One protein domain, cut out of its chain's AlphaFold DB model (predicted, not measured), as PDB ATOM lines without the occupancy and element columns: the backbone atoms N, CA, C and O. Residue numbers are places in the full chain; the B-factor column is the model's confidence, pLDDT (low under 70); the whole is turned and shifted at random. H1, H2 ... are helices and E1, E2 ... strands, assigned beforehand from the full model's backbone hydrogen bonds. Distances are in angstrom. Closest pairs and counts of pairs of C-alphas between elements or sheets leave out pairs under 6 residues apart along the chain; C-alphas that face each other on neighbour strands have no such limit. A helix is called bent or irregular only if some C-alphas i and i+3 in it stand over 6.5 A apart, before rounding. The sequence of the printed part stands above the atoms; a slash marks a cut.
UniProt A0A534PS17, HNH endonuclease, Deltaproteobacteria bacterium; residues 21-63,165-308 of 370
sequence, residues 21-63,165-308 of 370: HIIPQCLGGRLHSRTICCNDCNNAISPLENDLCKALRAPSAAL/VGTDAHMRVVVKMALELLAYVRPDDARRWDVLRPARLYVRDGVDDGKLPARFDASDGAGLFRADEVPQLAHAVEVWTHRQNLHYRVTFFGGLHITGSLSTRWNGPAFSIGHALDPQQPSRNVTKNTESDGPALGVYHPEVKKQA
ATOM      1  N   HIS A  21     -29.625  21.381   5.411       96.56
ATOM      2  CA  HIS A  21     -29.143  22.455   6.280       96.56
ATOM      3  C   HIS A  21     -28.653  23.626   5.439       96.56
ATOM      4  O   HIS A  21     -27.846  23.414   4.551       96.56
ATOM      5  N   ILE A  22     -29.071  24.855   5.734       97.44
ATOM      6  CA  ILE A  22     -28.680  26.027   4.938       97.44
ATOM      7  C   ILE A  22     -27.172  26.250   5.048       97.44
ATOM      8  O   ILE A  22     -26.474  26.194   4.043       97.44
ATOM      9  N   ILE A  23     -26.670  26.414   6.275       97.50
ATOM     10  CA  ILE A  23     -25.244  26.303   6.606       97.50
ATOM     11  C   ILE A  23     -24.974  24.831   6.946       97.50
ATOM     12  O   ILE A  23     -25.745  24.282   7.733       97.50
ATOM     13  N   PRO A  24     -23.917  24.179   6.425       96.50
ATOM     14  CA  PRO A  24     -23.629  22.783   6.745       96.50
ATOM     15  C   PRO A  24     -23.584  22.498   8.255       96.50
ATOM     16  O   PRO A  24     -23.003  23.258   9.035       96.50
ATOM     17  N   GLN A  25     -24.161  21.368   8.671       94.19
ATOM     18  CA  GLN A  25     -24.233  20.944  10.078       94.19
ATOM     19  C   GLN A  25     -22.845  20.865  10.739       94.19
ATOM     20  O   GLN A  25     -22.666  21.275  11.883       94.19
ATOM     21  N   CYS A  26     -21.848  20.410   9.972       90.88
ATOM     22  CA  CYS A  26     -20.443  20.309  10.376       90.88
ATOM     23  C   CYS A  26     -19.799  21.664  10.741       90.88
ATOM     24  O   CYS A  26     -18.711  21.667  11.308       90.88
ATOM     25  N   LEU A  27     -20.433  22.790  10.384       94.00
ATOM     26  CA  LEU A  27     -19.993  24.164  10.661       94.00
ATOM     27  C   LEU A  27     -20.892  24.856  11.703       94.00
ATOM     28  O   LEU A  27     -20.931  26.085  11.761       94.00
ATOM     29  N   GLY A  28     -21.677  24.085  12.462       93.31
ATOM     30  CA  GLY A  28     -22.614  24.611  13.460       93.31
ATOM     31  C   GLY A  28     -23.988  24.988  12.900       93.31
ATOM     32  O   GLY A  28     -24.817  25.540  13.619       93.31
ATOM     33  N   GLY A  29     -24.272  24.703  11.626       95.00
ATOM     34  CA  GLY A  29     -25.534  25.076  10.995       95.00
ATOM     35  C   GLY A  29     -26.747  24.321  11.545       95.00
ATOM     36  O   GLY A  29     -26.880  23.112  11.360       95.00
ATOM     37  N   ARG A  30     -27.683  25.050  12.167       95.12
ATOM     38  CA  ARG A  30     -28.923  24.488  12.747       95.12
ATOM     39  C   ARG A  30     -30.181  24.773  11.930       95.12
ATOM     40  O   ARG A  30     -31.189  24.091  12.107       95.12
ATOM     41  N   LEU A  31     -30.137  25.768  11.045       96.31
ATOM     42  CA  LEU A  31     -31.269  26.135  10.203       96.31
ATOM     43  C   LEU A  31     -31.402  25.139   9.048       96.31
ATOM     44  O   LEU A  31     -30.512  25.035   8.205       96.31
ATOM     45  N   HIS A  32     -32.505  24.394   9.025       96.06
ATOM     46  CA  HIS A  32     -32.722  23.316   8.064       96.06
ATOM     47  C   HIS A  32     -34.177  23.240   7.585       96.06
ATOM     48  O   HIS A  32     -35.100  23.646   8.298       96.06
ATOM     49  N   SER A  33     -34.418  22.624   6.427       95.81
ATOM     50  CA  SER A  33     -35.773  22.364   5.932       95.81
ATOM     51  C   SER A  33     -35.896  21.061   5.142       95.81
ATOM     52  O   SER A  33     -34.958  20.630   4.480       95.81
ATOM     53  N   ARG A  34     -37.085  20.447   5.191       96.12
ATOM     54  CA  ARG A  34     -37.495  19.321   4.325       96.12
ATOM     55  C   ARG A  34     -38.231  19.782   3.060       96.12
ATOM     56  O   ARG A  34     -38.628  18.965   2.243       96.12
ATOM     57  N   THR A  35     -38.450  21.088   2.913       95.38
ATOM     58  CA  THR A  35     -39.350  21.676   1.905       95.38
ATOM     59  C   THR A  35     -38.613  22.347   0.745       95.38
ATOM     60  O   THR A  35     -39.233  23.067  -0.039       95.38
ATOM     61  N   ILE A  36     -37.290  22.165   0.661       95.25
ATOM     62  CA  ILE A  36     -36.410  22.903  -0.256       95.25
ATOM     63  C   ILE A  36     -35.740  21.971  -1.272       95.25
ATOM     64  O   ILE A  36     -35.789  22.235  -2.473       95.25
ATOM     65  N   CYS A  37     -35.128  20.882  -0.810       96.94
ATOM     66  CA  CYS A  37     -34.268  20.015  -1.612       96.94
ATOM     67  C   CYS A  37     -34.736  18.559  -1.504       96.94
ATOM     68  O   CYS A  37     -34.959  18.078  -0.399       96.94
ATOM     69  N   CYS A  38     -34.894  17.861  -2.633       97.25
ATOM     70  CA  CYS A  38     -35.199  16.428  -2.618       97.25
ATOM     71  C   CYS A  38     -33.955  15.599  -2.261       97.25
ATOM     72  O   CYS A  38     -32.823  16.071  -2.397       97.25
ATOM     73  N   ASN A  39     -34.161  14.340  -1.868       97.06
ATOM     74  CA  ASN A  39     -33.086  13.447  -1.421       97.06
ATOM     75  C   ASN A  39     -31.967  13.277  -2.458       97.06
ATOM     76  O   ASN A  39     -30.798  13.331  -2.098       97.06
ATOM     77  N   ASP A  40     -32.293  13.145  -3.741       97.31
ATOM     78  CA  ASP A  40     -31.279  12.970  -4.784       97.31
ATOM     79  C   ASP A  40     -30.406  14.213  -4.979       97.31
ATOM     80  O   ASP A  40     -29.194  14.092  -5.142       97.31
ATOM     81  N   CYS A  41     -30.999  15.411  -4.962       97.75
ATOM     82  CA  CYS A  41     -30.223  16.648  -5.042       97.75
ATOM     83  C   CYS A  41     -29.377  16.838  -3.782       97.75
ATOM     84  O   CYS A  41     -28.212  17.209  -3.894       97.75
ATOM     85  N   ASN A  42     -29.926  16.517  -2.608       96.38
ATOM     86  CA  ASN A  42     -29.191  16.566  -1.349       96.38
ATOM     87  C   ASN A  42     -27.981  15.612  -1.380       96.38
ATOM     88  O   ASN A  42     -26.859  16.010  -1.081       96.38
ATOM     89  N   ASN A  43     -28.179  14.380  -1.854       96.06
ATOM     90  CA  ASN A  43     -27.119  13.383  -2.011       96.06
ATOM     91  C   ASN A  43     -26.066  13.797  -3.047       96.06
ATOM     92  O   ASN A  43     -24.884  13.545  -2.840       96.06
ATOM     93  N   ALA A  44     -26.471  14.439  -4.147       96.25
ATOM     94  CA  ALA A  44     -25.544  14.933  -5.165       96.25
ATOM     95  C   ALA A  44     -24.670  16.093  -4.656       96.25
ATOM     96  O   ALA A  44     -23.512  16.208  -5.049       96.25
ATOM     97  N   ILE A  45     -25.213  16.939  -3.776       96.94
ATOM     98  CA  ILE A  45     -24.522  18.103  -3.205       96.94
ATOM     99  C   ILE A  45     -23.662  17.714  -1.989       96.94
ATOM    100  O   ILE A  45     -22.623  18.328  -1.756       96.94
ATOM    101  N   SER A  46     -24.040  16.671  -1.243       96.56
ATOM    102  CA  SER A  46     -23.365  16.261  -0.003       96.56
ATOM    103  C   SER A  46     -21.841  16.064  -0.127       96.56
ATOM    104  O   SER A  46     -21.121  16.519   0.763       96.56
ATOM    105  N   PRO A  47     -21.277  15.470  -1.203       97.62
ATOM    106  CA  PRO A  47     -19.825  15.406  -1.382       97.62
ATOM    107  C   PRO A  47     -19.146  16.782  -1.425       97.62
ATOM    108  O   PRO A  47     -18.048  16.926  -0.897       97.62
ATOM    109  N   LEU A  48     -19.804  17.789  -2.007       97.50
ATOM    110  CA  LEU A  48     -19.295  19.162  -2.081       97.50
ATOM    111  C   LEU A  48     -19.323  19.820  -0.700       97.50
ATOM    112  O   LEU A  48     -18.350  20.455  -0.296       97.50
ATOM    113  N   GLU A  49     -20.414  19.631   0.053       97.00
ATOM    114  CA  GLU A  49     -20.504  20.090   1.445       97.00
ATOM    115  C   GLU A  49     -19.407  19.459   2.298       97.00
ATOM    116  O   GLU A  49     -18.743  20.163   3.050       97.00
ATOM    117  N   ASN A  50     -19.171  18.154   2.144       96.50
ATOM    118  CA  ASN A  50     -18.120  17.443   2.863       96.50
ATOM    119  C   ASN A  50     -16.716  17.967   2.526       96.50
ATOM    120  O   ASN A  50     -15.872  18.024   3.422       96.50
ATOM    121  N   ASP A  51     -16.467  18.365   1.274       97.19
ATOM    122  CA  ASP A  51     -15.205  18.987   0.858       97.19
ATOM    123  C   ASP A  51     -14.998  20.337   1.564       97.19
ATOM    124  O   ASP A  51     -13.990  20.533   2.248       97.19
ATOM    125  N   LEU A  52     -16.019  21.205   1.549       97.06
ATOM    126  CA  LEU A  52     -15.985  22.474   2.282       97.06
ATOM    127  C   LEU A  52     -15.832  22.258   3.799       97.06
ATOM    128  O   LEU A  52     -15.003  22.906   4.438       97.06
ATOM    129  N   CYS A  53     -16.594  21.325   4.380       96.06
ATOM    130  CA  CYS A  53     -16.482  20.938   5.787       96.06
ATOM    131  C   CYS A  53     -15.048  20.529   6.120       96.06
ATOM    132  O   CYS A  53     -14.516  20.926   7.152       96.06
ATOM    133  N   LYS A  54     -14.410  19.722   5.263       95.19
ATOM    134  CA  LYS A  54     -13.035  19.255   5.457       95.19
ATOM    135  C   LYS A  54     -12.048  20.421   5.415       95.19
ATOM    136  O   LYS A  54     -11.188  20.489   6.290       95.19
ATOM    137  N   ALA A  55     -12.200  21.338   4.462       95.31
ATOM    138  CA  ALA A  55     -11.367  22.533   4.346       95.31
ATOM    139  C   ALA A  55     -11.482  23.473   5.559       95.31
ATOM    140  O   ALA A  55     -10.496  24.078   5.973       95.31
ATOM    141  N   LEU A  56     -12.674  23.575   6.152       95.38
ATOM    142  CA  LEU A  56     -12.953  24.449   7.294       95.38
ATOM    143  C   LEU A  56     -12.789  23.765   8.658       95.38
ATOM    144  O   LEU A  56     -12.838  24.446   9.682       95.38
ATOM    145  N   ARG A  57     -12.584  22.443   8.709       94.75
ATOM    146  CA  ARG A  57     -12.571  21.664   9.958       94.75
ATOM    147  C   ARG A  57     -11.439  22.067  10.902       94.75
ATOM    148  O   ARG A  57     -11.703  22.300  12.077       94.75
ATOM    149  N   ALA A  58     -10.205  22.174  10.410       93.25
ATOM    150  CA  ALA A  58      -9.073  22.583  11.245       93.25
ATOM    151  C   ALA A  58      -9.173  24.055  11.703       93.25
ATOM    152  O   ALA A  58      -9.028  24.290  12.902       93.25
ATOM    153  N   PRO A  59      -9.554  25.019  10.838       93.88
ATOM    154  CA  PRO A  59      -9.874  26.377  11.282       93.88
ATOM    155  C   PRO A  59     -10.996  26.451  12.325       93.88
ATOM    156  O   PRO A  59     -10.881  27.167  13.317       93.88
ATOM    157  N   SER A  60     -12.056  25.660  12.146       95.00
ATOM    158  CA  SER A  60     -13.167  25.567  13.100       95.00
ATOM    159  C   SER A  60     -12.689  25.055  14.463       95.00
ATOM    160  O   SER A  60     -13.015  25.641  15.494       95.00
ATOM    161  N   ALA A  61     -11.862  24.005  14.474       93.38
ATOM    162  CA  ALA A  61     -11.246  23.482  15.692       93.38
ATOM    163  C   ALA A  61     -10.348  24.525  16.382       93.38
ATOM    164  O   ALA A  61     -10.425  24.686  17.602       93.38
ATOM    165  N   ALA A  62      -9.556  25.274  15.606       92.25
ATOM    166  CA  ALA A  62      -8.684  26.343  16.099       92.25
ATOM    167  C   ALA A  62      -9.465  27.449  16.820       92.25
ATOM    168  O   ALA A  62      -9.042  27.967  17.851       92.25
ATOM    169  N   LEU A  63     -10.639  27.787  16.285       93.12
ATOM    170  CA  LEU A  63     -11.502  28.852  16.784       93.12
ATOM    171  C   LEU A  63     -12.546  28.369  17.803       93.12
ATOM    172  O   LEU A  63     -13.483  29.108  18.102       93.12
ATOM    173  N   VAL A 165      -9.831  27.363   1.275       90.69
ATOM    174  CA  VAL A 165     -11.150  27.671   0.687       90.69
ATOM    175  C   VAL A 165     -10.980  28.296  -0.700       90.69
ATOM    176  O   VAL A 165     -10.003  28.992  -0.946       90.69
ATOM    177  N   GLY A 166     -11.930  28.064  -1.615       89.62
ATOM    178  CA  GLY A 166     -11.900  28.673  -2.955       89.62
ATOM    179  C   GLY A 166     -11.904  27.711  -4.145       89.62
ATOM    180  O   GLY A 166     -11.803  28.180  -5.274       89.62
ATOM    181  N   THR A 167     -12.019  26.396  -3.931       93.12
ATOM    182  CA  THR A 167     -12.262  25.441  -5.025       93.12
ATOM    183  C   THR A 167     -13.661  25.650  -5.611       93.12
ATOM    184  O   THR A 167     -14.535  26.227  -4.959       93.12
ATOM    185  N   ASP A 168     -13.904  25.143  -6.821       94.06
ATOM    186  CA  ASP A 168     -15.244  25.183  -7.422       94.06
ATOM    187  C   ASP A 168     -16.289  24.477  -6.538       94.06
ATOM    188  O   ASP A 168     -17.368  25.014  -6.297       94.06
ATOM    189  N   ALA A 169     -15.936  23.331  -5.942       95.50
ATOM    190  CA  ALA A 169     -16.799  22.629  -4.994       95.50
ATOM    191  C   ALA A 169     -17.203  23.527  -3.809       95.50
ATOM    192  O   ALA A 169     -18.382  23.592  -3.457       95.50
ATOM    193  N   HIS A 170     -16.255  24.285  -3.245       96.19
ATOM    194  CA  HIS A 170     -16.532  25.237  -2.168       96.19
ATOM    195  C   HIS A 170     -17.476  26.358  -2.622       96.19
ATOM    196  O   HIS A 170     -18.427  26.687  -1.911       96.19
ATOM    197  N   MET A 171     -17.245  26.932  -3.807       95.38
ATOM    198  CA  MET A 171     -18.083  28.013  -4.339       95.38
ATOM    199  C   MET A 171     -19.510  27.540  -4.634       95.38
ATOM    200  O   MET A 171     -20.469  28.254  -4.342       95.38
ATOM    201  N   ARG A 172     -19.683  26.306  -5.117       96.50
ATOM    202  CA  ARG A 172     -21.005  25.691  -5.306       96.50
ATOM    203  C   ARG A 172     -21.761  25.548  -3.990       96.50
ATOM    204  O   ARG A 172     -22.949  25.861  -3.942       96.50
ATOM    205  N   VAL A 173     -21.093  25.149  -2.907       97.69
ATOM    206  CA  VAL A 173     -21.725  25.092  -1.576       97.69
ATOM    207  C   VAL A 173     -22.091  26.490  -1.072       97.69
ATOM    208  O   VAL A 173     -23.170  26.676  -0.525       97.69
ATOM    209  N   VAL A 174     -21.257  27.500  -1.318       97.62
ATOM    210  CA  VAL A 174     -21.570  28.898  -0.976       97.62
ATOM    211  C   VAL A 174     -22.834  29.389  -1.697       97.62
ATOM    212  O   VAL A 174     -23.735  29.942  -1.065       97.62
ATOM    213  N   VAL A 175     -22.957  29.137  -3.004       97.62
ATOM    214  CA  VAL A 175     -24.169  29.481  -3.777       97.62
ATOM    215  C   VAL A 175     -25.382  28.693  -3.279       97.62
ATOM    216  O   VAL A 175     -26.484  29.236  -3.182       97.62
ATOM    217  N   LYS A 176     -25.187  27.424  -2.912       97.56
ATOM    218  CA  LYS A 176     -26.215  26.579  -2.302       97.56
ATOM    219  C   LYS A 176     -26.739  27.177  -1.001       97.56
ATOM    220  O   LYS A 176     -27.952  27.280  -0.846       97.56
ATOM    221  N   MET A 177     -25.858  27.607  -0.097       98.56
ATOM    222  CA  MET A 177     -26.244  28.247   1.167       98.56
ATOM    223  C   MET A 177     -27.180  29.439   0.903       98.56
ATOM    224  O   MET A 177     -28.237  29.548   1.519       98.56
ATOM    225  N   ALA A 178     -26.842  30.286  -0.075       98.38
ATOM    226  CA  ALA A 178     -27.665  31.427  -0.475       98.38
ATOM    227  C   ALA A 178     -29.024  31.013  -1.080       98.38
ATOM    228  O   ALA A 178     -30.069  31.507  -0.654       98.38
ATOM    229  N   LEU A 179     -29.044  30.077  -2.038       98.00
ATOM    230  CA  LEU A 179     -30.291  29.583  -2.641       98.00
ATOM    231  C   LEU A 179     -31.232  28.956  -1.610       98.00
ATOM    232  O   LEU A 179     -32.446  29.155  -1.677       98.00
ATOM    233  N   GLU A 180     -30.689  28.201  -0.660       98.38
ATOM    234  CA  GLU A 180     -31.490  27.550   0.371       98.38
ATOM    235  C   GLU A 180     -31.976  28.532   1.434       98.38
ATOM    236  O   GLU A 180     -33.106  28.382   1.896       98.38
ATOM    237  N   LEU A 181     -31.211  29.584   1.756       98.62
ATOM    238  CA  LEU A 181     -31.723  30.687   2.575       98.62
ATOM    239  C   LEU A 181     -32.912  31.375   1.904       98.62
ATOM    240  O   LEU A 181     -33.952  31.567   2.540       98.62
ATOM    241  N   LEU A 182     -32.797  31.677   0.607       98.31
ATOM    242  CA  LEU A 182     -33.904  32.236  -0.163       98.31
ATOM    243  C   LEU A 182     -35.123  31.314  -0.144       98.31
ATOM    244  O   LEU A 182     -36.229  31.773   0.110       98.31
ATOM    245  N   ALA A 183     -34.932  30.016  -0.362       97.44
ATOM    246  CA  ALA A 183     -36.025  29.049  -0.362       97.44
ATOM    247  C   ALA A 183     -36.664  28.835   1.010       97.44
ATOM    248  O   ALA A 183     -37.853  28.526   1.084       97.44
ATOM    249  N   TYR A 184     -35.892  28.999   2.082       97.62
ATOM    250  CA  TYR A 184     -36.389  28.907   3.446       97.62
ATOM    251  C   TYR A 184     -37.311  30.080   3.793       97.62
ATOM    252  O   TYR A 184     -38.395  29.863   4.329       97.62
ATOM    253  N   VAL A 185     -36.897  31.311   3.470       97.75
ATOM    254  CA  VAL A 185     -37.632  32.531   3.851       97.75
ATOM    255  C   VAL A 185     -38.690  32.919   2.813       97.75
ATOM    256  O   VAL A 185     -39.782  33.348   3.176       97.75
ATOM    257  N   ARG A 186     -38.387  32.760   1.518       97.06
ATOM    258  CA  ARG A 186     -39.227  33.163   0.378       97.06
ATOM    259  C   ARG A 186     -39.373  32.003  -0.626       97.06
ATOM    260  O   ARG A 186     -38.826  32.047  -1.732       97.06
ATOM    261  N   PRO A 187     -40.109  30.934  -0.267       95.44
ATOM    262  CA  PRO A 187     -40.178  29.708  -1.065       95.44
ATOM    263  C   PRO A 187     -40.716  29.919  -2.486       95.44
ATOM    264  O   PRO A 187     -40.283  29.226  -3.404       95.44
ATOM    265  N   ASP A 188     -41.636  30.862  -2.694       94.69
ATOM    266  CA  ASP A 188     -42.207  31.122  -4.020       94.69
ATOM    267  C   ASP A 188     -41.221  31.860  -4.933       94.69
ATOM    268  O   ASP A 188     -41.034  31.470  -6.088       94.69
ATOM    269  N   ASP A 189     -40.485  32.827  -4.386       96.00
ATOM    270  CA  ASP A 189     -39.392  33.514  -5.076       96.00
ATOM    271  C   ASP A 189     -38.270  32.542  -5.459       96.00
ATOM    272  O   ASP A 189     -37.806  32.519  -6.604       96.00
ATOM    273  N   ALA A 190     -37.903  31.640  -4.546       95.38
ATOM    274  CA  ALA A 190     -36.927  30.590  -4.814       95.38
ATOM    275  C   ALA A 190     -37.391  29.554  -5.848       95.38
ATOM    276  O   ALA A 190     -36.576  28.765  -6.327       95.38
ATOM    277  N   ARG A 191     -38.675  29.510  -6.228       93.75
ATOM    278  CA  ARG A 191     -39.219  28.587  -7.246       93.75
ATOM    279  C   ARG A 191     -39.297  29.192  -8.646       93.75
ATOM    280  O   ARG A 191     -39.592  28.454  -9.591       93.75
ATOM    281  N   ARG A 192     -38.957  30.476  -8.802       93.62
ATOM    282  CA  ARG A 192     -38.843  31.169 -10.095       93.62
ATOM    283  C   ARG A 192     -37.701  30.575 -10.913       93.62
ATOM    284  O   ARG A 192     -36.523  30.898 -10.734       93.62
ATOM    285  N   TRP A 193     -38.056  29.582 -11.723       89.75
ATOM    286  CA  TRP A 193     -37.095  28.710 -12.390       89.75
ATOM    287  C   TRP A 193     -36.282  29.465 -13.433       89.75
ATOM    288  O   TRP A 193     -35.070  29.345 -13.455       89.75
ATOM    289  N   ASP A 194     -36.942  30.264 -14.258       91.88
ATOM    290  CA  ASP A 194     -36.351  31.108 -15.292       91.88
ATOM    291  C   ASP A 194     -35.263  32.048 -14.751       91.88
ATOM    292  O   ASP A 194     -34.175  32.115 -15.323       91.88
ATOM    293  N   VAL A 195     -35.520  32.705 -13.618       94.31
ATOM    294  CA  VAL A 195     -34.610  33.699 -13.025       94.31
ATOM    295  C   VAL A 195     -33.394  33.055 -12.350       94.31
ATOM    296  O   VAL A 195     -32.296  33.609 -12.399       94.31
ATOM    297  N   LEU A 196     -33.583  31.884 -11.730       95.56
ATOM    298  CA  LEU A 196     -32.579  31.201 -10.899       95.56
ATOM    299  C   LEU A 196     -31.978  29.947 -11.556       95.56
ATOM    300  O   LEU A 196     -31.201  29.237 -10.914       95.56
ATOM    301  N   ARG A 197     -32.338  29.632 -12.807       94.25
ATOM    302  CA  ARG A 197     -31.858  28.436 -13.517       94.25
ATOM    303  C   ARG A 197     -30.329  28.335 -13.534       94.25
ATOM    304  O   ARG A 197     -29.857  27.246 -13.211       94.25
ATOM    305  N   PRO A 198     -29.559  29.397 -13.853       94.75
ATOM    306  CA  PRO A 198     -28.101  29.308 -13.839       94.75
ATOM    307  C   PRO A 198     -27.574  28.875 -12.469       94.75
ATOM    308  O   PRO A 198     -26.821  27.912 -12.387       94.75
ATOM    309  N   ALA A 199     -28.036  29.505 -11.382       96.12
ATOM    310  CA  ALA A 199     -27.554  29.205 -10.031       96.12
ATOM    311  C   ALA A 199     -27.855  27.758  -9.614       96.12
ATOM    312  O   ALA A 199     -27.013  27.091  -9.018       96.12
ATOM    313  N   ARG A 200     -29.030  27.234  -9.986       95.81
ATOM    314  CA  ARG A 200     -29.411  25.838  -9.711       95.81
ATOM    315  C   ARG A 200     -28.526  24.845 -10.463       95.81
ATOM    316  O   ARG A 200     -28.096  23.860  -9.868       95.81
ATOM    317  N   LEU A 201     -28.274  25.096 -11.751       94.94
ATOM    318  CA  LEU A 201     -27.422  24.242 -12.584       94.94
ATOM    319  C   LEU A 201     -25.959  24.303 -12.139       94.94
ATOM    320  O   LEU A 201     -25.291  23.276 -12.120       94.94
ATOM    321  N   TYR A 202     -25.481  25.469 -11.706       96.00
ATOM    322  CA  TYR A 202     -24.147  25.602 -11.137       96.00
ATOM    323  C   TYR A 202     -24.005  24.777  -9.852       96.00
ATOM    324  O   TYR A 202     -23.134  23.912  -9.756       96.00
ATOM    325  N   VAL A 203     -24.919  24.949  -8.890       96.06
ATOM    326  CA  VAL A 203     -24.891  24.184  -7.632       96.06
ATOM    327  C   VAL A 203     -24.965  22.683  -7.888       96.06
ATOM    328  O   VAL A 203     -24.151  21.931  -7.352       96.06
ATOM    329  N   ARG A 204     -25.910  22.230  -8.714       95.38
ATOM    330  CA  ARG A 204     -26.181  20.802  -8.905       95.38
ATOM    331  C   ARG A 204     -25.188  20.127  -9.850       95.38
ATOM    332  O   ARG A 204     -24.660  19.070  -9.518       95.38
ATOM    333  N   ASP A 205     -24.930  20.742 -10.995       94.38
ATOM    334  CA  ASP A 205     -24.277  20.101 -12.138       94.38
ATOM    335  C   ASP A 205     -22.907  20.730 -12.464       94.38
ATOM    336  O   ASP A 205     -22.205  20.236 -13.340       94.38
ATOM    337  N   GLY A 206     -22.501  21.798 -11.763       92.75
ATOM    338  CA  GLY A 206     -21.236  22.502 -12.021       92.75
ATOM    339  C   GLY A 206     -21.226  23.273 -13.342       92.75
ATOM    340  O   GLY A 206     -20.164  23.609 -13.857       92.75
ATOM    341  N   VAL A 207     -22.401  23.531 -13.923       90.75
ATOM    342  CA  VAL A 207     -22.522  24.280 -15.177       90.75
ATOM    343  C   VAL A 207     -22.350  25.767 -14.880       90.75
ATOM    344  O   VAL A 207     -23.271  26.407 -14.371       90.75
ATOM    345  N   ASP A 208     -21.178  26.303 -15.207       83.94
ATOM    346  CA  ASP A 208     -20.884  27.734 -15.145       83.94
ATOM    347  C   ASP A 208     -21.067  28.376 -16.528       83.94
ATOM    348  O   ASP A 208     -20.406  28.010 -17.501       83.94
ATOM    349  N   ASP A 209     -21.990  29.332 -16.625       78.75
ATOM    350  CA  ASP A 209     -22.217  30.130 -17.834       78.75
ATOM    351  C   ASP A 209     -21.470  31.478 -17.805       78.75
ATOM    352  O   ASP A 209     -21.729  32.352 -18.639       78.75
ATOM    353  N   GLY A 210     -20.573  31.662 -16.828       74.31
ATOM    354  CA  GLY A 210     -19.790  32.868 -16.580       74.31
ATOM    355  C   GLY A 210     -20.575  34.002 -15.915       74.31
ATOM    356  O   GLY A 210     -20.015  35.076 -15.684       74.31
ATOM    357  N   LYS A 211     -21.869  33.812 -15.610       71.12
ATOM    358  CA  LYS A 211     -22.741  34.870 -15.062       71.12
ATOM    359  C   LYS A 211     -22.887  34.842 -13.546       71.12
ATOM    360  O   LYS A 211     -23.512  35.748 -12.995       71.12
ATOM    361  N   LEU A 212     -22.311  33.846 -12.874       76.00
ATOM    362  CA  LEU A 212     -22.390  33.667 -11.422       76.00
ATOM    363  C   LEU A 212     -21.013  33.791 -10.768       76.00
ATOM    364  O   LEU A 212     -20.520  32.831 -10.176       76.00
ATOM    365  N   PRO A 213     -20.344  34.952 -10.861       72.50
ATOM    366  CA  PRO A 213     -19.051  35.082 -10.228       72.50
ATOM    367  C   PRO A 213     -19.206  35.082  -8.700       72.50
ATOM    368  O   PRO A 213     -19.560  36.104  -8.114       72.50
ATOM    369  N   ALA A 214     -18.906  33.952  -8.060       82.12
ATOM    370  CA  ALA A 214     -18.588  33.894  -6.638       82.12
ATOM    371  C   ALA A 214     -17.165  34.429  -6.439       82.12
ATOM    372  O   ALA A 214     -16.227  33.989  -7.110       82.12
ATOM    373  N   ARG A 215     -16.988  35.414  -5.560       85.19
ATOM    374  CA  ARG A 215     -15.703  36.094  -5.366       85.19
ATOM    375  C   ARG A 215     -15.466  36.393  -3.900       85.19
ATOM    376  O   ARG A 215     -16.402  36.666  -3.163       85.19
ATOM    377  N   PHE A 216     -14.202  36.379  -3.497       83.75
ATOM    378  CA  PHE A 216     -13.821  36.890  -2.186       83.75
ATOM    379  C   PHE A 216     -13.967  38.410  -2.164       83.75
ATOM    380  O   PHE A 216     -13.627  39.078  -3.144       83.75
ATOM    381  N   ASP A 217     -14.464  38.925  -1.048       82.31
ATOM    382  CA  ASP A 217     -14.713  40.345  -0.830       82.31
ATOM    383  C   ASP A 217     -13.913  40.845   0.379       82.31
ATOM    384  O   ASP A 217     -13.873  40.183   1.414       82.31
ATOM    385  N   ALA A 218     -13.276  42.011   0.237       73.94
ATOM    386  CA  ALA A 218     -12.588  42.701   1.334       73.94
ATOM    387  C   ALA A 218     -13.447  43.801   1.965       73.94
ATOM    388  O   ALA A 218     -12.962  44.526   2.832       73.94
ATOM    389  N   SER A 219     -14.661  44.022   1.457       70.94
ATOM    390  CA  SER A 219     -15.487  45.128   1.900       70.94
ATOM    391  C   SER A 219     -16.162  44.814   3.237       70.94
ATOM    392  O   SER A 219     -16.908  43.842   3.396       70.94
ATOM    393  N   ASP A 220     -15.959  45.706   4.201       66.94
ATOM    394  CA  ASP A 220     -16.674  45.652   5.477       66.94
ATOM    395  C   ASP A 220     -18.162  46.030   5.298       66.94
ATOM    396  O   ASP A 220     -18.997  45.700   6.135       66.94
ATOM    397  N   GLY A 221     -18.523  46.688   4.184       61.59
ATOM    398  CA  GLY A 221     -19.806  47.382   4.012       61.59
ATOM    399  C   GLY A 221     -20.828  46.788   3.032       61.59
ATOM    400  O   GLY A 221     -21.961  47.257   3.027       61.59
ATOM    401  N   ALA A 222     -20.502  45.785   2.206       70.44
ATOM    402  CA  ALA A 222     -21.457  45.258   1.213       70.44
ATOM    403  C   ALA A 222     -22.474  44.237   1.776       70.44
ATOM    404  O   ALA A 222     -23.156  43.561   1.010       70.44
ATOM    405  N   GLY A 223     -22.549  44.077   3.102       83.75
ATOM    406  CA  GLY A 223     -23.454  43.146   3.786       83.75
ATOM    407  C   GLY A 223     -24.718  43.825   4.318       83.75
ATOM    408  O   GLY A 223     -24.799  45.044   4.429       83.75
ATOM    409  N   LEU A 224     -25.709  43.014   4.668       92.88
ATOM    410  CA  LEU A 224     -26.935  43.395   5.369       92.88
ATOM    411  C   LEU A 224     -26.725  43.539   6.878       92.88
ATOM    412  O   LEU A 224     -27.449  44.290   7.542       92.88
ATOM    413  N   PHE A 225     -25.793  42.774   7.441       93.75
ATOM    414  CA  PHE A 225     -25.428  42.865   8.849       93.75
ATOM    415  C   PHE A 225     -24.372  43.942   9.085       93.75
ATOM    416  O   PHE A 225     -23.354  44.004   8.397       93.75
ATOM    417  N   ARG A 226     -24.600  44.769  10.102       90.50
ATOM    418  CA  ARG A 226     -23.579  45.630  10.693       90.50
ATOM    419  C   ARG A 226     -22.691  44.792  11.608       90.50
ATOM    420  O   ARG A 226     -23.134  43.786  12.164       90.50
ATOM    421  N   ALA A 227     -21.449  45.228  11.797       87.19
ATOM    422  CA  ALA A 227     -20.465  44.506  12.604       87.19
ATOM    423  C   ALA A 227     -20.908  44.285  14.066       87.19
ATOM    424  O   ALA A 227     -20.517  43.297  14.676       87.19
ATOM    425  N   ASP A 228     -21.739  45.172  14.620       89.81
ATOM    426  CA  ASP A 228     -22.283  45.088  15.980       89.81
ATOM    427  C   ASP A 228     -23.536  44.201  16.099       89.81
ATOM    428  O   ASP A 228     -23.931  43.828  17.203       89.81
ATOM    429  N   GLU A 229     -24.157  43.831  14.976       92.31
ATOM    430  CA  GLU A 229     -25.369  43.005  14.954       92.31
ATOM    431  C   GLU A 229     -25.074  41.503  14.906       92.31
ATOM    432  O   GLU A 229     -25.963  40.697  15.188       92.31
ATOM    433  N   VAL A 230     -23.853  41.107  14.538       92.75
ATOM    434  CA  VAL A 230     -23.455  39.700  14.403       92.75
ATOM    435  C   VAL A 230     -22.346  39.324  15.382       92.75
ATOM    436  O   VAL A 230     -21.540  40.163  15.775       92.75
ATOM    437  N   PRO A 231     -22.275  38.048  15.800       90.50
ATOM    438  CA  PRO A 231     -21.137  37.547  16.562       90.50
ATOM    439  C   PRO A 231     -19.805  37.791  15.839       90.50
ATOM    440  O   PRO A 231     -19.722  37.659  14.620       90.50
ATOM    441  N   GLN A 232     -18.734  38.047  16.595       90.75
ATOM    442  CA  GLN A 232     -17.403  38.308  16.030       90.75
ATOM    443  C   GLN A 232     -16.891  37.162  15.139       90.75
ATOM    444  O   GLN A 232     -16.182  37.408  14.173       90.75
ATOM    445  N   LEU A 233     -17.250  35.915  15.456       92.69
ATOM    446  CA  LEU A 233     -16.845  34.722  14.705       92.69
ATOM    447  C   LEU A 233     -17.949  34.203  13.778       92.69
ATOM    448  O   LEU A 233     -17.930  33.032  13.417       92.69
ATOM    449  N   ALA A 234     -18.933  35.028  13.415       95.12
ATOM    450  CA  ALA A 234     -20.155  34.541  12.795       95.12
ATOM    451  C   ALA A 234     -19.936  33.733  11.504       95.12
ATOM    452  O   ALA A 234     -19.152  34.103  10.625       95.12
ATOM    453  N   HIS A 235     -20.717  32.664  11.363       96.81
ATOM    454  CA  HIS A 235     -21.063  32.107  10.060       96.81
ATOM    455  C   HIS A 235     -22.358  32.767   9.607       96.81
ATOM    456  O   HIS A 235     -23.367  32.653  10.302       96.81
ATOM    457  N   ALA A 236     -22.342  33.459   8.471       97.19
ATOM    458  CA  ALA A 236     -23.508  34.178   7.972       97.19
ATOM    459  C   ALA A 236     -23.786  33.887   6.501       97.19
ATOM    460  O   ALA A 236     -22.875  33.640   5.715       97.19
ATOM    461  N   VAL A 237     -25.063  33.933   6.144       98.25
ATOM    462  CA  VAL A 237     -25.574  33.859   4.777       98.25
ATOM    463  C   VAL A 237     -26.559  35.001   4.608       98.25
ATOM    464  O   VAL A 237     -27.466  35.176   5.418       98.25
ATOM    465  N   GLU A 238     -26.380  35.780   3.560       98.06
ATOM    466  CA  GLU A 238     -27.148  36.979   3.262       98.06
ATOM    467  C   GLU A 238     -27.559  36.922   1.797       98.06
ATOM    468  O   GLU A 238     -26.752  36.556   0.944       98.06
ATOM    469  N   VAL A 239     -28.809  37.264   1.503       98.12
ATOM    470  CA  VAL A 239     -29.355  37.324   0.147       98.12
ATOM    471  C   VAL A 239     -30.228  38.561   0.044       98.12
ATOM    472  O   VAL A 239     -31.089  38.790   0.890       98.12
ATOM    473  N   TRP A 240     -30.029  39.369  -0.986       98.06
ATOM    474  CA  TRP A 240     -30.804  40.592  -1.152       98.06
ATOM    475  C   TRP A 240     -30.918  41.002  -2.604       98.06
ATOM    476  O   TRP A 240     -30.134  40.595  -3.462       98.06
ATOM    477  N   THR A 241     -31.900  41.842  -2.874       97.56
ATOM    478  CA  THR A 241     -32.065  42.486  -4.165       97.56
ATOM    479  C   THR A 241     -31.343  43.826  -4.178       97.56
ATOM    480  O   THR A 241     -31.270  44.529  -3.172       97.56
ATOM    481  N   HIS A 242     -30.786  44.185  -5.328       95.88
ATOM    482  CA  HIS A 242     -30.323  45.538  -5.600       95.88
ATOM    483  C   HIS A 242     -30.584  45.849  -7.070       95.88
ATOM    484  O   HIS A 242     -29.925  45.297  -7.966       95.88
ATOM    485  N   ARG A 243     -31.553  46.730  -7.343       94.00
ATOM    486  CA  ARG A 243     -32.063  46.957  -8.707       94.00
ATOM    487  C   ARG A 243     -32.566  45.631  -9.311       94.00
ATOM    488  O   ARG A 243     -33.432  44.981  -8.745       94.00
ATOM    489  N   GLN A 244     -32.018  45.210 -10.453       94.69
ATOM    490  CA  GLN A 244     -32.365  43.950 -11.125       94.69
ATOM    491  C   GLN A 244     -31.457  42.779 -10.725       94.69
ATOM    492  O   GLN A 244     -31.495  41.725 -11.354       94.69
ATOM    493  N   ASN A 245     -30.606  42.935  -9.715       94.81
ATOM    494  CA  ASN A 245     -29.717  41.866  -9.282       94.81
ATOM    495  C   ASN A 245     -30.235  41.218  -8.008       94.81
ATOM    496  O   ASN A 245     -30.799  41.884  -7.145       94.81
ATOM    497  N   LEU A 246     -29.990  39.919  -7.898       96.38
ATOM    498  CA  LEU A 246     -30.169  39.148  -6.684       96.38
ATOM    499  C   LEU A 246     -28.784  38.731  -6.201       96.38
ATOM    500  O   LEU A 246     -28.162  37.841  -6.784       96.38
ATOM    501  N   HIS A 247     -28.297  39.417  -5.181       96.06
ATOM    502  CA  HIS A 247     -26.968  39.259  -4.616       96.06
ATOM    503  C   HIS A 247     -26.975  38.320  -3.419       96.06
ATOM    504  O   HIS A 247     -28.016  38.065  -2.809       96.06
ATOM    505  N   TYR A 248     -25.793  37.819  -3.085       96.62
ATOM    506  CA  TYR A 248     -25.564  37.113  -1.841       96.62
ATOM    507  C   TYR A 248     -24.188  37.430  -1.254       96.62
ATOM    508  O   TYR A 248     -23.258  37.814  -1.971       96.62
ATOM    509  N   ARG A 249     -24.063  37.198   0.053       95.75
ATOM    510  CA  ARG A 249     -22.807  37.171   0.809       95.75
ATOM    511  C   ARG A 249     -22.833  35.973   1.745       95.75
ATOM    512  O   ARG A 249     -23.830  35.725   2.416       95.75
ATOM    513  N   VAL A 250     -21.741  35.228   1.782       96.38
ATOM    514  CA  VAL A 250     -21.483  34.208   2.796       96.38
ATOM    515  C   VAL A 250     -20.240  34.620   3.561       96.38
ATOM    516  O   VAL A 250     -19.217  34.940   2.960       96.38
ATOM    517  N   THR A 251     -20.346  34.623   4.881       95.25
ATOM    518  CA  THR A 251     -19.262  34.975   5.792       95.25
ATOM    519  C   THR A 251     -18.884  33.753   6.614       95.25
ATOM    520  O   THR A 251     -19.756  33.134   7.221       95.25
ATOM    521  N   PHE A 252     -17.594  33.425   6.659       95.38
ATOM    522  CA  PHE A 252     -17.029  32.448   7.585       95.38
ATOM    523  C   PHE A 252     -16.150  33.151   8.618       95.38
ATOM    524  O   PHE A 252     -15.398  34.069   8.288       95.38
ATOM    525  N   PHE A 253     -16.249  32.706   9.870       94.00
ATOM    526  CA  PHE A 253     -15.500  33.221  11.017       94.00
ATOM    527  C   PHE A 253     -15.516  34.753  11.160       94.00
ATOM    528  O   PHE A 253     -14.540  35.335  11.612       94.00
ATOM    529  N   GLY A 254     -16.592  35.419  10.732       91.69
ATOM    530  CA  GLY A 254     -16.746  36.876  10.785       91.69
ATOM    531  C   GLY A 254     -15.884  37.694   9.815       91.69
ATOM    532  O   GLY A 254     -16.262  38.822   9.527       91.69
ATOM    533  N   GLY A 255     -14.783  37.150   9.282       88.25
ATOM    534  CA  GLY A 255     -13.831  37.906   8.452       88.25
ATOM    535  C   GLY A 255     -13.623  37.392   7.025       88.25
ATOM    536  O   GLY A 255     -13.078  38.114   6.197       88.25
ATOM    537  N   LEU A 256     -14.034  36.159   6.704       91.25
ATOM    538  CA  LEU A 256     -13.891  35.622   5.350       91.25
ATOM    539  C   LEU A 256     -15.194  35.791   4.580       91.25
ATOM    540  O   LEU A 256     -16.135  35.021   4.779       91.25
ATOM    541  N   HIS A 257     -15.237  36.762   3.674       92.06
ATOM    542  CA  HIS A 257     -16.440  37.081   2.913       92.06
ATOM    543  C   HIS A 257     -16.354  36.585   1.475       92.06
ATOM    544  O   HIS A 257     -15.366  36.811   0.775       92.06
ATOM    545  N   ILE A 258     -17.423  35.938   1.024       92.88
ATOM    546  CA  ILE A 258     -17.604  35.505  -0.357       92.88
ATOM    547  C   ILE A 258     -18.922  36.082  -0.851       92.88
ATOM    548  O   ILE A 258     -19.983  35.764  -0.317       92.88
ATOM    549  N   THR A 259     -18.862  36.927  -1.870       93.62
ATOM    550  CA  THR A 259     -20.023  37.585  -2.466       93.62
ATOM    551  C   THR A 259     -20.247  37.123  -3.896       93.62
ATOM    552  O   THR A 259     -19.353  36.587  -4.555       93.62
ATOM    553  N   GLY A 260     -21.463  37.313  -4.390       93.12
ATOM    554  CA  GLY A 260     -21.801  37.017  -5.773       93.12
ATOM    555  C   GLY A 260     -23.244  37.366  -6.099       93.12
ATOM    556  O   GLY A 260     -23.959  37.978  -5.305       93.12
ATOM    557  N   SER A 261     -23.679  36.959  -7.286       94.12
ATOM    558  CA  SER A 261     -25.057  37.136  -7.743       94.12
ATOM    559  C   SER A 261     -25.676  35.785  -8.063       94.12
ATOM    560  O   SER A 261     -25.078  34.999  -8.785       94.12
ATOM    561  N   LEU A 262     -26.888  35.534  -7.566       95.75
ATOM    562  CA  LEU A 262     -27.733  34.405  -7.970       95.75
ATOM    563  C   LEU A 262     -28.441  34.679  -9.304       95.75
ATOM    564  O   LEU A 262     -28.789  33.749 -10.030       95.75
ATOM    565  N   SER A 263     -28.694  35.956  -9.611       94.56
ATOM    566  CA  SER A 263     -29.290  36.406 -10.870       94.56
ATOM    567  C   SER A 263     -28.995  37.886 -11.127       94.56
ATOM    568  O   SER A 263     -28.861  38.666 -10.188       94.56
ATOM    569  N   THR A 264     -28.948  38.283 -12.397       93.44
ATOM    570  CA  THR A 264     -28.831  39.687 -12.847       93.44
ATOM    571  C   THR A 264     -30.105  40.197 -13.524       93.44
ATOM    572  O   THR A 264     -30.112  41.256 -14.148       93.44
ATOM    573  N   ARG A 265     -31.185  39.407 -13.464       93.81
ATOM    574  CA  ARG A 265     -32.479  39.694 -14.101       93.81
ATOM    575  C   ARG A 265     -33.635  39.493 -13.126       93.81
ATOM    576  O   ARG A 265     -34.694  38.992 -13.496       93.81
ATOM    577  N   TRP A 266     -33.408  39.839 -11.865       96.00
ATOM    578  CA  TRP A 266     -34.447  39.859 -10.856       96.00
ATOM    579  C   TRP A 266     -35.542  40.849 -11.257       96.00
ATOM    580  O   TRP A 266     -35.304  42.034 -11.474       96.00
ATOM    581  N   ASN A 267     -36.754  40.328 -11.369       95.81
ATOM    582  CA  ASN A 267     -37.973  41.047 -11.727       95.81
ATOM    583  C   ASN A 267     -39.074  40.773 -10.688       95.81
ATOM    584  O   ASN A 267     -40.245  40.654 -11.037       95.81
ATOM    585  N   GLY A 268     -38.696  40.518  -9.432       95.56
ATOM    586  CA  GLY A 268     -39.625  40.387  -8.306       95.56
ATOM    587  C   GLY A 268     -39.593  41.611  -7.398       95.56
ATOM    588  O   GLY A 268     -38.849  42.551  -7.680       95.56
ATOM    589  N   PRO A 269     -40.365  41.589  -6.300       96.81
ATOM    590  CA  PRO A 269     -40.282  42.603  -5.257       96.81
ATOM    591  C   PRO A 269     -38.871  42.708  -4.672       96.81
ATOM    592  O   PRO A 269     -38.095  41.746  -4.724       96.81
ATOM    593  N   ALA A 270     -38.560  43.875  -4.116       97.88
ATOM    594  CA  ALA A 270     -37.318  44.098  -3.394       97.88
ATOM    595  C   ALA A 270     -37.355  43.401  -2.028       97.88
ATOM    596  O   ALA A 270     -38.379  43.436  -1.346       97.88
ATOM    597  N   PHE A 271     -36.247  42.789  -1.619       98.31
ATOM    598  CA  PHE A 271     -36.109  42.188  -0.298       98.31
ATOM    599  C   PHE A 271     -34.646  42.077   0.139       98.31
ATOM    600  O   PHE A 271     -33.725  42.037  -0.676       98.31
ATOM    601  N   SER A 272     -34.455  41.916   1.445       98.31
ATOM    602  CA  SER A 272     -33.176  41.562   2.055       98.31
ATOM    603  C   SER A 272     -33.393  40.547   3.172       98.31
ATOM    604  O   SER A 272     -34.164  40.802   4.101       98.31
ATOM    605  N   ILE A 273     -32.710  39.406   3.092       98.50
ATOM    606  CA  ILE A 273     -32.753  38.318   4.073       98.50
ATOM    607  C   ILE A 273     -31.338  37.962   4.529       98.50
ATOM    608  O   ILE A 273     -30.409  37.900   3.732       98.50
ATOM    609  N   GLY A 274     -31.169  37.692   5.815       98.06
ATOM    610  CA  GLY A 274     -29.879  37.306   6.374       98.06
ATOM    611  C   GLY A 274     -30.052  36.346   7.532       98.06
ATOM    612  O   GLY A 274     -31.001  36.466   8.300       98.06
ATOM    613  N   HIS A 275     -29.130  35.406   7.672       98.12
ATOM    614  CA  HIS A 275     -29.045  34.498   8.804       98.12
ATOM    615  C   HIS A 275     -27.587  34.367   9.230       98.12
ATOM    616  O   HIS A 275     -26.738  34.025   8.411       98.12
ATOM    617  N   ALA A 276     -27.304  34.624  10.501       97.44
ATOM    618  CA  ALA A 276     -25.981  34.512  11.093       97.44
ATOM    619  C   ALA A 276     -26.043  33.674  12.371       97.44
ATOM    620  O   ALA A 276     -27.003  33.778  13.131       97.44
ATOM    621  N   LEU A 277     -25.011  32.876  12.631       96.56
ATOM    622  CA  LEU A 277     -24.840  32.122  13.872       96.56
ATOM    623  C   LEU A 277     -23.434  32.297  14.427       96.56
ATOM    624  O   LEU A 277     -22.487  32.507  13.671       96.56
ATOM    625  N   ASP A 278     -23.300  32.184  15.745       96.25
ATOM    626  CA  ASP A 278     -22.004  32.074  16.405       96.25
ATOM    627  C   ASP A 278     -21.540  30.609  16.359       96.25
ATOM    628  O   ASP A 278     -22.180  29.759  16.982       96.25
ATOM    629  N   PRO A 279     -20.448  30.260  15.660       94.44
ATOM    630  CA  PRO A 279     -19.987  28.882  15.623       94.44
ATOM    631  C   PRO A 279     -19.483  28.397  16.987       94.44
ATOM    632  O   PRO A 279     -19.458  27.194  17.205       94.44
ATOM    633  N   GLN A 280     -19.120  29.269  17.936       94.50
ATOM    634  CA  GLN A 280     -18.787  28.848  19.306       94.50
ATOM    635  C   GLN A 280     -20.035  28.569  20.151       94.50
ATOM    636  O   GLN A 280     -19.971  27.824  21.131       94.50
ATOM    637  N   GLN A 281     -21.168  29.171  19.780       93.62
ATOM    638  CA  GLN A 281     -22.457  29.016  20.448       93.62
ATOM    639  C   GLN A 281     -23.574  28.878  19.404       93.62
ATOM    640  O   GLN A 281     -24.348  29.815  19.216       93.62
ATOM    641  N   PRO A 282     -23.725  27.715  18.739       88.56
ATOM    642  CA  PRO A 282     -24.627  27.565  17.589       88.56
ATOM    643  C   PRO A 282     -26.109  27.859  17.868       88.56
ATOM    644  O   PRO A 282     -26.906  28.011  16.946       88.56
ATOM    645  N   SER A 283     -26.521  27.914  19.138       89.44
ATOM    646  CA  SER A 283     -27.848  28.393  19.549       89.44
ATOM    647  C   SER A 283     -28.029  29.907  19.385       89.44
ATOM    648  O   SER A 283     -29.149  30.354  19.137       89.44
ATOM    649  N   ARG A 284     -26.957  30.701  19.497       93.56
ATOM    650  CA  ARG A 284     -26.962  32.152  19.314       93.56
ATOM    651  C   ARG A 284     -26.947  32.471  17.825       93.56
ATOM    652  O   ARG A 284     -25.930  32.332  17.150       93.56
ATOM    653  N   ASN A 285     -28.093  32.913  17.325       95.12
ATOM    654  CA  ASN A 285     -28.273  33.277  15.931       95.12
ATOM    655  C   ASN A 285     -29.051  34.586  15.794       95.12
ATOM    656  O   ASN A 285     -29.787  34.984  16.697       95.12
ATOM    657  N   VAL A 286     -28.863  35.251  14.659       96.50
ATOM    658  CA  VAL A 286     -29.525  36.500  14.286       96.50
ATOM    659  C   VAL A 286     -30.080  36.324  12.883       96.50
ATOM    660  O   VAL A 286     -29.393  35.833  11.990       96.50
ATOM    661  N   THR A 287     -31.336  36.708  12.685       97.19
ATOM    662  CA  THR A 287     -31.996  36.637  11.379       97.19
ATOM    663  C   THR A 287     -32.569  38.005  11.026       97.19
ATOM    664  O   THR A 287     -33.138  38.679  11.881       97.19
ATOM    665  N   LYS A 288     -32.425  38.408   9.764       97.19
ATOM    666  CA  LYS A 288     -33.029  39.607   9.181       97.19
ATOM    667  C   LYS A 288     -33.939  39.216   8.027       97.19
ATOM    668  O   LYS A 288     -33.608  38.322   7.253       97.19
ATOM    669  N   ASN A 289     -35.064  39.907   7.910       97.62
ATOM    670  CA  ASN A 289     -35.967  39.818   6.770       97.62
ATOM    671  C   ASN A 289     -36.677  41.165   6.604       97.62
ATOM    672  O   ASN A 289     -37.338  41.625   7.533       97.62
ATOM    673  N   THR A 290     -36.508  41.806   5.452       97.75
ATOM    674  CA  THR A 290     -37.087  43.120   5.141       97.75
ATOM    675  C   THR A 290     -37.539  43.165   3.683       97.75
ATOM    676  O   THR A 290     -36.924  42.525   2.831       97.75
ATOM    677  N   GLU A 291     -38.578  43.944   3.386       97.56
ATOM    678  CA  GLU A 291     -39.099  44.169   2.023       97.56
ATOM    679  C   GLU A 291     -38.436  45.400   1.375       97.56
ATOM    680  O   GLU A 291     -39.100  46.314   0.885       97.56
ATOM    681  N   SER A 292     -37.107  45.473   1.447       97.25
ATOM    682  CA  SER A 292     -36.315  46.558   0.864       97.25
ATOM    683  C   SER A 292     -35.041  46.030   0.221       97.25
ATOM    684  O   SER A 292     -34.488  45.021   0.666       97.25
ATOM    685  N   ASP A 293     -34.557  46.747  -0.793       97.12
ATOM    686  CA  ASP A 293     -33.260  46.477  -1.415       97.12
ATOM    687  C   ASP A 293     -32.127  46.570  -0.383       97.12
ATOM    688  O   ASP A 293     -32.172  47.366   0.560       97.12
ATOM    689  N   GLY A 294     -31.094  45.763  -0.603       95.25
ATOM    690  CA  GLY A 294     -29.826  45.852   0.106       95.25
ATOM    691  C   GLY A 294     -28.804  46.728  -0.634       95.25
ATOM    692  O   GLY A 294     -29.108  47.358  -1.660       95.25
ATOM    693  N   PRO A 295     -27.563  46.786  -0.127       93.38
ATOM    694  CA  PRO A 295     -26.506  47.584  -0.736       93.38
ATOM    695  C   PRO A 295     -26.092  47.029  -2.109       93.38
ATOM    696  O   PRO A 295     -26.322  45.865  -2.436       93.38
ATOM    697  N   ALA A 296     -25.443  47.851  -2.932       90.88
ATOM    698  CA  ALA A 296     -24.754  47.330  -4.110       90.88
ATOM    699  C   ALA A 296     -23.577  46.437  -3.675       90.88
ATOM    700  O   ALA A 296     -22.953  46.699  -2.644       90.88
ATOM    701  N   LEU A 297     -23.234  45.424  -4.476       86.12
ATOM    702  CA  LEU A 297     -21.972  44.711  -4.273       86.12
ATOM    703  C   LEU A 297     -20.784  45.656  -4.473       86.12
ATOM    704  O   LEU A 297     -20.784  46.492  -5.380       86.12
ATOM    705  N   GLY A 298     -19.756  45.479  -3.642       75.50
ATOM    706  CA  GLY A 298     -18.481  46.163  -3.812       75.50
ATOM    707  C   GLY A 298     -17.867  45.878  -5.186       75.50
ATOM    708  O   GLY A 298     -18.063  44.813  -5.781       75.50
ATOM    709  N   VAL A 299     -17.109  46.843  -5.710       69.69
ATOM    710  CA  VAL A 299     -16.366  46.653  -6.959       69.69
ATOM    711  C   VAL A 299     -15.248  45.646  -6.714       69.69
ATOM    712  O   VAL A 299     -14.404  45.833  -5.841       69.69
ATOM    713  N   TYR A 300     -15.229  44.574  -7.503       68.88
ATOM    714  CA  TYR A 300     -14.175  43.573  -7.419       68.88
ATOM    715  C   TYR A 300     -12.889  44.059  -8.091       68.88
ATOM    716  O   TYR A 300     -12.904  44.432  -9.265       68.88
ATOM    717  N   HIS A 301     -11.772  43.925  -7.379       73.06
ATOM    718  CA  HIS A 301     -10.430  44.023  -7.944       73.06
ATOM    719  C   HIS A 301      -9.602  42.799  -7.509       73.06
ATOM    720  O   HIS A 301      -9.692  42.397  -6.348       73.06
ATOM    721  N   PRO A 302      -8.778  42.184  -8.378       74.81
ATOM    722  CA  PRO A 302      -7.927  41.055  -7.985       74.81
ATOM    723  C   PRO A 302      -7.027  41.354  -6.776       74.81
ATOM    724  O   PRO A 302      -6.812  40.489  -5.930       74.81
ATOM    725  N   GLU A 303      -6.550  42.593  -6.654       79.62
ATOM    726  CA  GLU A 303      -5.751  43.032  -5.503       79.62
ATOM    727  C   GLU A 303      -6.574  43.068  -4.211       79.62
ATOM    728  O   GLU A 303      -6.058  42.724  -3.151       79.62
ATOM    729  N   VAL A 304      -7.867  43.399  -4.303       76.12
ATOM    730  CA  VAL A 304      -8.800  43.400  -3.167       76.12
ATOM    731  C   VAL A 304      -8.990  41.978  -2.642       76.12
ATOM    732  O   VAL A 304      -9.012  41.785  -1.433       76.12
ATOM    733  N   LYS A 305      -9.022  40.956  -3.513       77.06
ATOM    734  CA  LYS A 305      -9.050  39.548  -3.073       77.06
ATOM    735  C   LYS A 305      -7.818  39.189  -2.246       77.06
ATOM    736  O   LYS A 305      -7.963  38.579  -1.191       77.06
ATOM    737  N   LYS A 306      -6.623  39.539  -2.729       83.94
ATOM    738  CA  LYS A 306      -5.381  39.250  -2.004       83.94
ATOM    739  C   LYS A 306      -5.366  39.977  -0.658       83.94
ATOM    740  O   LYS A 306      -5.145  39.344   0.359       83.94
ATOM    741  N   GLN A 307      -5.711  41.262  -0.641       83.31
ATOM    742  CA  GLN A 307      -5.797  42.044   0.593       83.31
ATOM    743  C   GLN A 307      -6.834  41.494   1.582       83.31
ATOM    744  O   GLN A 307      -6.558  41.469   2.778       83.31
ATOM    745  N   ALA A 308      -8.009  41.054   1.112       80.81
ATOM    746  CA  ALA A 308      -9.020  40.412   1.957       80.81
ATOM    747  C   ALA A 308      -8.449  39.168   2.635       80.81
ATOM    748  O   ALA A 308      -8.616  38.973   3.835       80.81
TER     749      ALA A 308
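What this domain is: This is residues 21 to 63 and 165 to 308 of the 370 residues of the protein "HNH endonuclease" of Deltaproteobacteria bacterium (UniProt A0A534PS17). A twisted sheet of six strands has helix H2 crossing one face, H3 beside H2 on that side, and the long, kinked H1 crossing over H2 farther from the sheet. H4 packs at the E1 edge, and residues 222 to 229 and 293 to 297 of two long links pass over the other face. The printed part has 187 residues, ordered H1 H2 H3 E1 E2 E3 E4 E5 E6 H4; the sheet order is E1 E4 E3 E2 E5 E6, all antiparallel, and the class is mixed, helices and strands. It is compact, with a radius of gyration of the C-alphas of 15.1 A and spans of 42 by 36 by 32 A.

Where its parts are: Residues 21 to 38 hold no named element. H1, residues 39 to 62, is 32.7 A long, begins at C-alpha 39 (-33.086, 13.447, -1.421) and has a kink of 44 degrees near residue 52. H2 is residues 168 to 185, 26.1 A, and H3 residues 193 to 205. H1 and H3 are irregular: C-alphas 55 and 58 are 7.3 A apart, C-alphas 195 and 198 7.9 A. The strands are E1, 215 to 217; E2, 235 to 242, 22.6 A; E3, 245 to 252, 23.1 A; E4, 256 to 263, 22.4 A; E5, 272 to 278, 20.5 A; and E6, 281 to 290, 25.4 A. H4, residues 302 to 308, ends at C-alpha 308 (-9.020, 40.412, 1.957).

How they stand to each other: E2 E3 E4 form a meander, each strand the antiparallel neighbour of the one before; with E1 or E5 it makes a Greek key, the first of four strands neighbouring the fourth. N to O pairs within hydrogen-bond range include N 215 and O 259, 2.8 A, N 250 and O 258, 2.8 A, N 238 and O 249, 2.8 A, N 237 and O 275, 2.8 A, and N 276 and O 286, 2.8 A. H2 and H3 are on one face, making two layers, helices and sheet. H2 runs across the strands, 70 degrees to E2 on the local plane, at a height over the sheet of 8.8 A. The closest C-alphas of H3 and E4 are Ala 199 and Leu 262, 5.6 A. H2 and H3, a helical hairpin, touch at Arg 172 and Val 203, their closest C-alphas, 4.8 A. H1, not on the sheet, touches H2 with residues 45 to 52 alone, closest C-alphas Leu 48 and Ala 169, 5.2 A, at a steep tilt of 69.9 degrees, only just short of about perpendicular. H4 is on the sheet, over none of its strands; the closest C-alphas of E1 and H4 are Phe 216 and Lys 305, 5.5 A. Every O i to N i+4 pair is within hydrogen-bond range in H2 and H4, against 16 of 20 in H1 and 7 of 9 in H3.

The domain as a whole: The C-alphas farthest apart, Ala 62 and Asn 267, are 43.0 A apart. Residues 64 to 164 are cut out, and C-alphas 63 and 165 are 16.1 A apart. E1 to E2 and E6 to H4 are long links. Residues 220 to 221 and 299 to 300 have pLDDT under 70.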